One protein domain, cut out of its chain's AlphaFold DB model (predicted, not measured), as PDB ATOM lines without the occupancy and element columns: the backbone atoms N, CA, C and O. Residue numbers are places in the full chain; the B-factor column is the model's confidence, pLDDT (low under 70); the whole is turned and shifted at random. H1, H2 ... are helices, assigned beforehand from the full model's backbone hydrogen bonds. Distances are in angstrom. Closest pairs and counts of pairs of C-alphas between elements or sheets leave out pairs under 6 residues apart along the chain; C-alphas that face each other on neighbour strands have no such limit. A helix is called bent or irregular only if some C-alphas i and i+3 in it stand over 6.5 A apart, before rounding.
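AT A GLANCE: This is residues 204 to 262 of the 321 residues of the protein "HVA22-like protein" of Mikania micrantha (UniProt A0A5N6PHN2). What shape is this? It is a wide, flat, open U: H1b, an arm of the bent helix H1, makes the base, and arm H1a and helix H2 rise from its ends toward the same side. What is printed? There are 59 residues, class all helix, H1 then H2, extended, with a radius of gyration of the C-alphas of 20.7 A and spans of 56 by 30 by 8 A.

IN THESE COORDINATES: Where is H1? Residues 204 to 239 were assigned as one helix by hydrogen bonds, but it is bent: C-alphas 217 and 220 are 7.9 A apart. H1a, residues 204 to 217, starts at C-alpha (11.051, -1.776, 39.556) and is irregular, with C-alphas 209 and 212 6.6 A apart; H1b, residues 220 to 239, spans 28.4 A. Where is H2? Residues 241 to 262 span 30.9 A, ending at C-alpha (35.820, 6.222, 78.856).

HOW THE PARTS SIT: How do they stand? H1a and H1b are about perpendicular, at 83 degrees. H1b and H2 meet only through their tight link, His 240; H1a and H2 are apart. Are the backbones helical? O i to N i+4 pairs are within hydrogen-bond range throughout H1b, 8 of 10 in H1a and 17 of 18 in H2.

THE WHOLE: How large is it? The farthest C-alphas, of Arg 217 and Tyr 261, are 56.4 A apart, and the printed part has no cut. Where is confidence low? Residues 259 to 262 are under 70.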
ATOM      1  N   LYS A 204      10.507  -0.832  40.546       81.25
ATOM      2  CA  LYS A 204      11.051  -1.776  39.556       81.25
ATOM      3  C   LYS A 204      10.438  -1.571  38.170       81.25
ATOM      4  O   LYS A 204      11.168  -1.580  37.181       81.25
ATOM      5  N   GLN A 205       9.121  -1.388  38.092       81.31
ATOM      6  CA  GLN A 205       8.439  -1.140  36.817       81.31
ATOM      7  C   GLN A 205       8.866   0.198  36.207       81.31
ATOM      8  O   GLN A 205       9.228   0.254  35.034       81.31
ATOM      9  N   LEU A 206       8.889   1.255  37.021       83.81
ATOM     10  CA  LEU A 206       9.302   2.586  36.591       83.81
ATOM     11  C   LEU A 206      10.766   2.596  36.133       83.81
ATOM     12  O   LEU A 206      11.092   3.188  35.102       83.81
ATOM     13  N   TYR A 207      11.629   1.870  36.849       82.50
ATOM     14  CA  TYR A 207      13.024   1.725  36.467       82.50
ATOM     15  C   TYR A 207      13.175   1.045  35.102       82.50
ATOM     16  O   TYR A 207      13.830   1.580  34.212       82.50
ATOM     17  N   MET A 208      12.544  -0.118  34.917       83.50
ATOM     18  CA  MET A 208      12.690  -0.902  33.686       83.50
ATOM     19  C   MET A 208      12.080  -0.214  32.464       83.50
ATOM     20  O   MET A 208      12.627  -0.337  31.370       83.50
ATOM     21  N   ASN A 209      10.970   0.503  32.647       84.38
ATOM     22  CA  ASN A 209      10.206   1.066  31.539       84.38
ATOM     23  C   ASN A 209      10.669   2.473  31.130       84.38
ATOM     24  O   ASN A 209      10.603   2.808  29.953       84.38
ATOM     25  N   TYR A 210      11.148   3.291  32.076       83.44
ATOM     26  CA  TYR A 210      11.469   4.701  31.817       83.44
ATOM     27  C   TYR A 210      12.929   5.046  32.105       83.44
ATOM     28  O   TYR A 210      13.607   5.586  31.232       83.44
ATOM     29  N   LEU A 211      13.441   4.720  33.297       83.50
ATOM     30  CA  LEU A 211      14.810   5.105  33.656       83.50
ATOM     31  C   LEU A 211      15.845   4.355  32.825       83.50
ATOM     32  O   LEU A 211      16.764   4.974  32.307       83.50
ATOM     33  N   ARG A 212      15.707   3.037  32.669       86.56
ATOM     34  CA  ARG A 212      16.673   2.212  31.937       86.56
ATOM     35  C   ARG A 212      16.930   2.716  30.509       86.56
ATOM     36  O   ARG A 212      18.094   2.962  30.196       86.56
ATOM     37  N   PRO A 213      15.917   2.921  29.643       87.12
ATOM     38  CA  PRO A 213      16.167   3.463  28.307       87.12
ATOM     39  C   PRO A 213      16.687   4.909  28.342       87.12
ATOM     40  O   PRO A 213      17.483   5.288  27.484       87.12
ATOM     41  N   PHE A 214      16.287   5.711  29.335       85.81
ATOM     42  CA  PHE A 214      16.779   7.078  29.494       85.81
ATOM     43  C   PHE A 214      18.275   7.125  29.837       85.81
ATOM     44  O   PHE A 214      19.019   7.854  29.178       85.81
ATOM     45  N   PHE A 215      18.716   6.322  30.811       84.50
ATOM     46  CA  PHE A 215      20.119   6.213  31.211       84.50
ATOM     47  C   PHE A 215      20.977   5.676  30.074       84.50
ATOM     48  O   PHE A 215      21.986   6.291  29.763       84.50
ATOM     49  N   LEU A 216      20.548   4.612  29.389       88.50
ATOM     50  CA  LEU A 216      21.310   4.048  28.267       88.50
ATOM     51  C   LEU A 216      21.524   5.064  27.137       88.50
ATOM     52  O   LEU A 216      22.599   5.119  26.548       88.50
ATOM     53  N   ARG A 217      20.527   5.908  26.851       89.50
ATOM     54  CA  ARG A 217      20.643   6.939  25.812       89.50
ATOM     55  C   ARG A 217      21.545   8.107  26.219       89.50
ATOM     56  O   ARG A 217      22.171   8.714  25.357       89.50
ATOM     57  N   HIS A 218      21.589   8.442  27.507       88.44
ATOM     58  CA  HIS A 218      22.316   9.607  28.021       88.44
ATOM     59  C   HIS A 218      23.599   9.251  28.773       88.44
ATOM     60  O   HIS A 218      24.241  10.159  29.291       88.44
ATOM     61  N   GLN A 219      23.995   7.978  28.808       89.00
ATOM     62  CA  GLN A 219      25.124   7.493  29.600       89.00
ATOM     63  C   GLN A 219      26.402   8.284  29.309       89.00
ATOM     64  O   GLN A 219      26.963   8.870  30.221       89.00
ATOM     65  N   ALA A 220      26.764   8.451  28.032       91.06
ATOM     66  CA  ALA A 220      27.948   9.222  27.642       91.06
ATOM     67  C   ALA A 220      27.924  10.676  28.154       91.06
ATOM     68  O   ALA A 220      28.951  11.227  28.539       91.06
ATOM     69  N   ARG A 221      26.744  11.306  28.187       89.38
ATOM     70  CA  ARG A 221      26.589  12.676  28.690       89.38
ATOM     71  C   ARG A 221      26.634  12.726  30.215       89.38
ATOM     72  O   ARG A 221      27.203  13.659  30.771       89.38
ATOM     73  N   LEU A 222      26.027  11.748  30.884       88.06
ATOM     74  CA  LEU A 222      26.060  11.636  32.339       88.06
ATOM     75  C   LEU A 222      27.479  11.357  32.833       88.06
ATOM     76  O   LEU A 222      27.892  12.002  33.787       88.06
ATOM     77  N   ASP A 223      28.239  10.505  32.144       92.50
ATOM     78  CA  ASP A 223      29.634  10.203  32.474       92.50
ATOM     79  C   ASP A 223      30.532  11.436  32.292       92.50
ATOM     80  O   ASP A 223      31.358  11.728  33.153       92.50
ATOM     81  N   GLN A 224      30.323  12.223  31.229       94.19
ATOM     82  CA  GLN A 224      31.018  13.505  31.050       94.19
ATOM     83  C   GLN A 224      30.704  14.490  32.182       94.19
ATOM     84  O   GLN A 224      31.612  15.086  32.756       94.19
ATOM     85  N   ILE A 225      29.423  14.658  32.517       91.38
ATOM     86  CA  ILE A 225      28.989  15.564  33.584       91.38
ATOM     87  C   ILE A 225      29.533  15.095  34.939       91.38
ATOM     88  O   ILE A 225      30.068  15.903  35.693       91.38
ATOM     89  N   ALA A 226      29.442  13.797  35.231       91.38
ATOM     90  CA  ALA A 226      29.977  13.203  36.447       91.38
ATOM     91  C   ALA A 226      31.492  13.405  36.532       91.38
ATOM     92  O   ALA A 226      31.971  13.890  37.550       91.38
ATOM     93  N   GLY A 227      32.236  13.127  35.457       93.81
ATOM     94  CA  GLY A 227      33.683  13.345  35.395       93.81
ATOM     95  C   GLY A 227      34.077  14.799  35.658       93.81
ATOM     96  O   GLY A 227      34.996  15.053  36.436       93.81
ATOM     97  N   LEU A 228      33.340  15.762  35.093       94.31
ATOM     98  CA  LEU A 228      33.543  17.183  35.381       94.31
ATOM     99  C   LEU A 228      33.308  17.494  36.864       94.31
ATOM    100  O   LEU A 228      34.182  18.083  37.497       94.31
ATOM    101  N   PHE A 229      32.185  17.045  37.433       92.38
ATOM    102  CA  PHE A 229      31.889  17.233  38.857       92.38
ATOM    103  C   PHE A 229      32.937  16.588  39.765       92.38
ATOM    104  O   PHE A 229      33.362  17.225  40.724       92.38
ATOM    105  N   TYR A 230      33.389  15.368  39.460       92.06
ATOM    106  CA  TYR A 230      34.442  14.694  40.219       92.06
ATOM    107  C   TYR A 230      35.762  15.453  40.142       92.06
ATOM    108  O   TYR A 230      36.390  15.649  41.177       92.06
ATOM    109  N   SER A 231      36.154  15.929  38.956       93.12
ATOM    110  CA  SER A 231      37.394  16.694  38.784       93.12
ATOM    111  C   SER A 231      37.363  18.042  39.508       93.12
ATOM    112  O   SER A 231      38.379  18.499  40.023       93.12
ATOM    113  N   GLU A 232      36.200  18.692  39.569       94.31
ATOM    114  CA  GLU A 232      36.058  19.976  40.249       94.31
ATOM    115  C   GLU A 232      35.978  19.790  41.766       94.31
ATOM    116  O   GLU A 232      36.632  20.509  42.523       94.31
ATOM    117  N   ALA A 233      35.253  18.761  42.215       90.44
ATOM    118  CA  ALA A 233      35.225  18.357  43.613       90.44
ATOM    119  C   ALA A 233      36.622  17.954  44.098       90.44
ATOM    120  O   ALA A 233      37.033  18.395  45.166       90.44
ATOM    121  N   SER A 234      37.383  17.181  43.315       89.62
ATOM    122  CA  SER A 234      38.742  16.779  43.685       89.62
ATOM    123  C   SER A 234      39.679  17.982  43.762       89.62
ATOM    124  O   SER A 234      40.428  18.084  44.726       89.62
ATOM    125  N   LYS A 235      39.591  18.942  42.829       91.94
ATOM    126  CA  LYS A 235      40.351  20.203  42.914       91.94
ATOM    127  C   LYS A 235      40.010  20.993  44.173       91.94
ATOM    128  O   LYS A 235      40.923  21.461  44.843       91.94
ATOM    129  N   PHE A 236      38.727  21.128  44.510       90.44
ATOM    130  CA  PHE A 236      38.301  21.822  45.727       90.44
ATOM    131  C   PHE A 236      38.799  21.105  46.990       90.44
ATOM    132  O   PHE A 236      39.306  21.742  47.911       90.44
ATOM    133  N   ILE A 237      38.712  19.772  47.012       88.69
ATOM    134  CA  ILE A 237      39.204  18.933  48.111       88.69
ATOM    135  C   ILE A 237      40.721  19.073  48.263       88.69
ATOM    136  O   ILE A 237      41.198  19.226  49.384       88.69
ATOM    137  N   SER A 238      41.477  19.062  47.163       86.94
ATOM    138  CA  SER A 238      42.928  19.268  47.175       86.94
ATOM    139  C   SER A 238      43.300  20.692  47.593       86.94
ATOM    140  O   SER A 238      44.210  20.870  48.398       86.94
ATOM    141  N   ALA A 239      42.566  21.704  47.121       89.50
ATOM    142  CA  ALA A 239      42.777  23.101  47.501       89.50
ATOM    143  C   ALA A 239      42.526  23.341  49.001       89.50
ATOM    144  O   ALA A 239      43.282  24.064  49.642       89.50
ATOM    145  N   HIS A 240      41.519  22.681  49.580       86.62
ATOM    146  CA  HIS A 240      41.204  22.755  51.010       86.62
ATOM    147  C   HIS A 240      41.801  21.606  51.839       86.62
ATOM    148  O   HIS A 240      41.459  21.453  53.014       86.62
ATOM    149  N   GLN A 241      42.718  20.801  51.287       79.38
ATOM    150  CA  GLN A 241      43.246  19.619  51.978       79.38
ATOM    151  C   GLN A 241      43.879  19.993  53.327       79.38
ATOM    152  O   GLN A 241      43.674  19.289  54.313       79.38
ATOM    153  N   GLY A 242      44.607  21.114  53.397       81.62
ATOM    154  CA  GLY A 242      45.255  21.580  54.629       81.62
ATOM    155  C   GLY A 242      44.266  21.909  55.752       81.62
ATOM    156  O   GLY A 242      44.475  21.519  56.902       81.62
ATOM    157  N   GLU A 243      43.142  22.543  55.418       84.12
ATOM    158  CA  GLU A 243      42.085  22.872  56.380       84.12
ATOM    159  C   GLU A 243      41.304  21.625  56.799       84.12
ATOM    160  O   GLU A 243      41.039  21.423  57.984       84.12
ATOM    161  N   PHE A 244      41.000  20.732  55.852       82.25
ATOM    162  CA  PHE A 244      40.340  19.466  56.162       82.25
ATOM    163  C   PHE A 244      41.196  18.574  57.058       82.25
ATOM    164  O   PHE A 244      40.663  17.956  57.977       82.25
ATOM    165  N   GLN A 245      42.514  18.523  56.849       78.38
ATOM    166  CA  GLN A 245      43.421  17.772  57.721       78.38
ATOM    167  C   GLN A 245      43.503  18.395  59.121       78.38
ATOM    168  O   GLN A 245      43.532  17.668  60.115       78.38
ATOM    169  N   PHE A 246      43.456  19.725  59.223       83.38
ATOM    170  CA  PHE A 246      43.378  20.421  60.507       83.38
ATOM    171  C   PHE A 246      42.072  20.107  61.252       83.38
ATOM    172  O   PHE A 246      42.111  19.698  62.416       83.38
ATOM    173  N   VAL A 247      40.923  20.185  60.572       86.38
ATOM    174  CA  VAL A 247      39.611  19.811  61.132       86.38
ATOM    175  C   VAL A 247      39.576  18.331  61.507       86.38
ATOM    176  O   VAL A 247      39.111  17.988  62.591       86.38
ATOM    177  N   LYS A 248      40.123  17.447  60.667       84.06
ATOM    178  CA  LYS A 248      40.248  16.010  60.949       84.06
ATOM    179  C   LYS A 248      41.112  15.758  62.186       84.06
ATOM    180  O   LYS A 248      40.756  14.910  62.999       84.06
ATOM    181  N   SER A 249      42.200  16.508  62.366       83.38
ATOM    182  CA  SER A 249      43.064  16.429  63.551       83.38
ATOM    183  C   SER A 249      42.347  16.909  64.813       83.38
ATOM    184  O   SER A 249      42.399  16.237  65.839       83.38
ATOM    185  N   ILE A 250      41.619  18.025  64.738       87.75
ATOM    186  CA  ILE A 250      40.797  18.518  65.852       87.75
ATOM    187  C   ILE A 250      39.702  17.508  66.199       87.75
ATOM    188  O   ILE A 250      39.552  17.154  67.366       87.75
ATOM    189  N   LEU A 251      38.980  16.992  65.205       88.56
ATOM    190  CA  LEU A 251      37.916  16.012  65.402       88.56
ATOM    191  C   LEU A 251      38.459  14.719  66.016       88.56
ATOM    192  O   LEU A 251      37.891  14.227  66.985       88.56
ATOM    193  N   MET A 252      39.584  14.201  65.517       85.62
ATOM    194  CA  MET A 252      40.248  13.028  66.092       85.62
ATOM    195  C   MET A 252      40.714  13.280  67.524       85.62
ATOM    196  O   MET A 252      40.563  12.397  68.357       85.62
ATOM    197  N   LYS A 253      41.226  14.474  67.843       84.56
ATOM    198  CA  LYS A 253      41.605  14.841  69.217       84.56
ATOM    199  C   LYS A 253      40.394  14.926  70.146       84.56
ATOM    200  O   LYS A 253      40.485  14.447  71.267       84.56
ATOM    201  N   ILE A 254      39.272  15.476  69.680       87.31
ATOM    202  CA  ILE A 254      38.014  15.551  70.442       87.31
ATOM    203  C   ILE A 254      37.427  14.149  70.663       87.31
ATOM    204  O   ILE A 254      37.027  13.813  71.777       87.31
ATOM    205  N   LEU A 255      37.412  13.308  69.625       86.00
ATOM    206  CA  LEU A 255      36.955  11.920  69.717       86.00
ATOM    207  C   LEU A 255      37.876  11.095  70.622       86.00
ATOM    208  O   LEU A 255      37.387  10.376  71.486       86.00
ATOM    209  N   MET A 256      39.197  11.245  70.495       78.81
ATOM    210  CA  MET A 256      40.173  10.575  71.355       78.81
ATOM    211  C   MET A 256      40.116  11.075  72.792       78.81
ATOM    212  O   MET A 256      40.227  10.255  73.689       78.81
ATOM    213  N   SER A 257      39.892  12.367  73.056       80.69
ATOM    214  CA  SER A 257      39.712  12.836  74.434       80.69
ATOM    215  C   SER A 257      38.408  12.305  75.027       80.69
ATOM    216  O   SER A 257      38.412  11.830  76.158       80.69
ATOM    217  N   GLY A 258      37.309  12.310  74.260       74.12
ATOM    218  CA  GLY A 258      36.019  11.756  74.688       74.12
ATOM    219  C   GLY A 258      36.070  10.247  74.954       74.12
ATOM    220  O   GLY A 258      35.492   9.774  75.928       74.12
ATOM    221  N   LEU A 259      36.821   9.500  74.140       69.38
ATOM    222  CA  LEU A 259      37.061   8.071  74.339       69.38
ATOM    223  C   LEU A 259      38.119   7.802  75.420       69.38
ATOM    224  O   LEU A 259      37.991   6.817  76.135       69.38
ATOM    225  N   MET A 260      39.108   8.676  75.627       63.16
ATOM    226  CA  MET A 260      40.111   8.551  76.696       63.16
ATOM    227  C   MET A 260      39.475   8.669  78.084       63.16
ATOM    228  O   MET A 260      39.853   7.916  78.977       63.16
ATOM    229  N   TYR A 261      38.455   9.518  78.256       59.78
ATOM    230  CA  TYR A 261      37.654   9.560  79.489       59.78
ATOM    231  C   TYR A 261      36.889   8.255  79.761       59.78
ATOM    232  O   TYR A 261      36.636   7.930  80.918       59.78
ATOM    233  N   PHE A 262      36.535   7.494  78.720       60.00
ATOM    234  CA  PHE A 262      35.820   6.222  78.856       60.00
ATOM    235  C   PHE A 262      36.771   5.019  78.995       60.00
ATOM    236  O   PHE A 262      36.505   4.105  79.772       60.00
TER     237      PHE A 262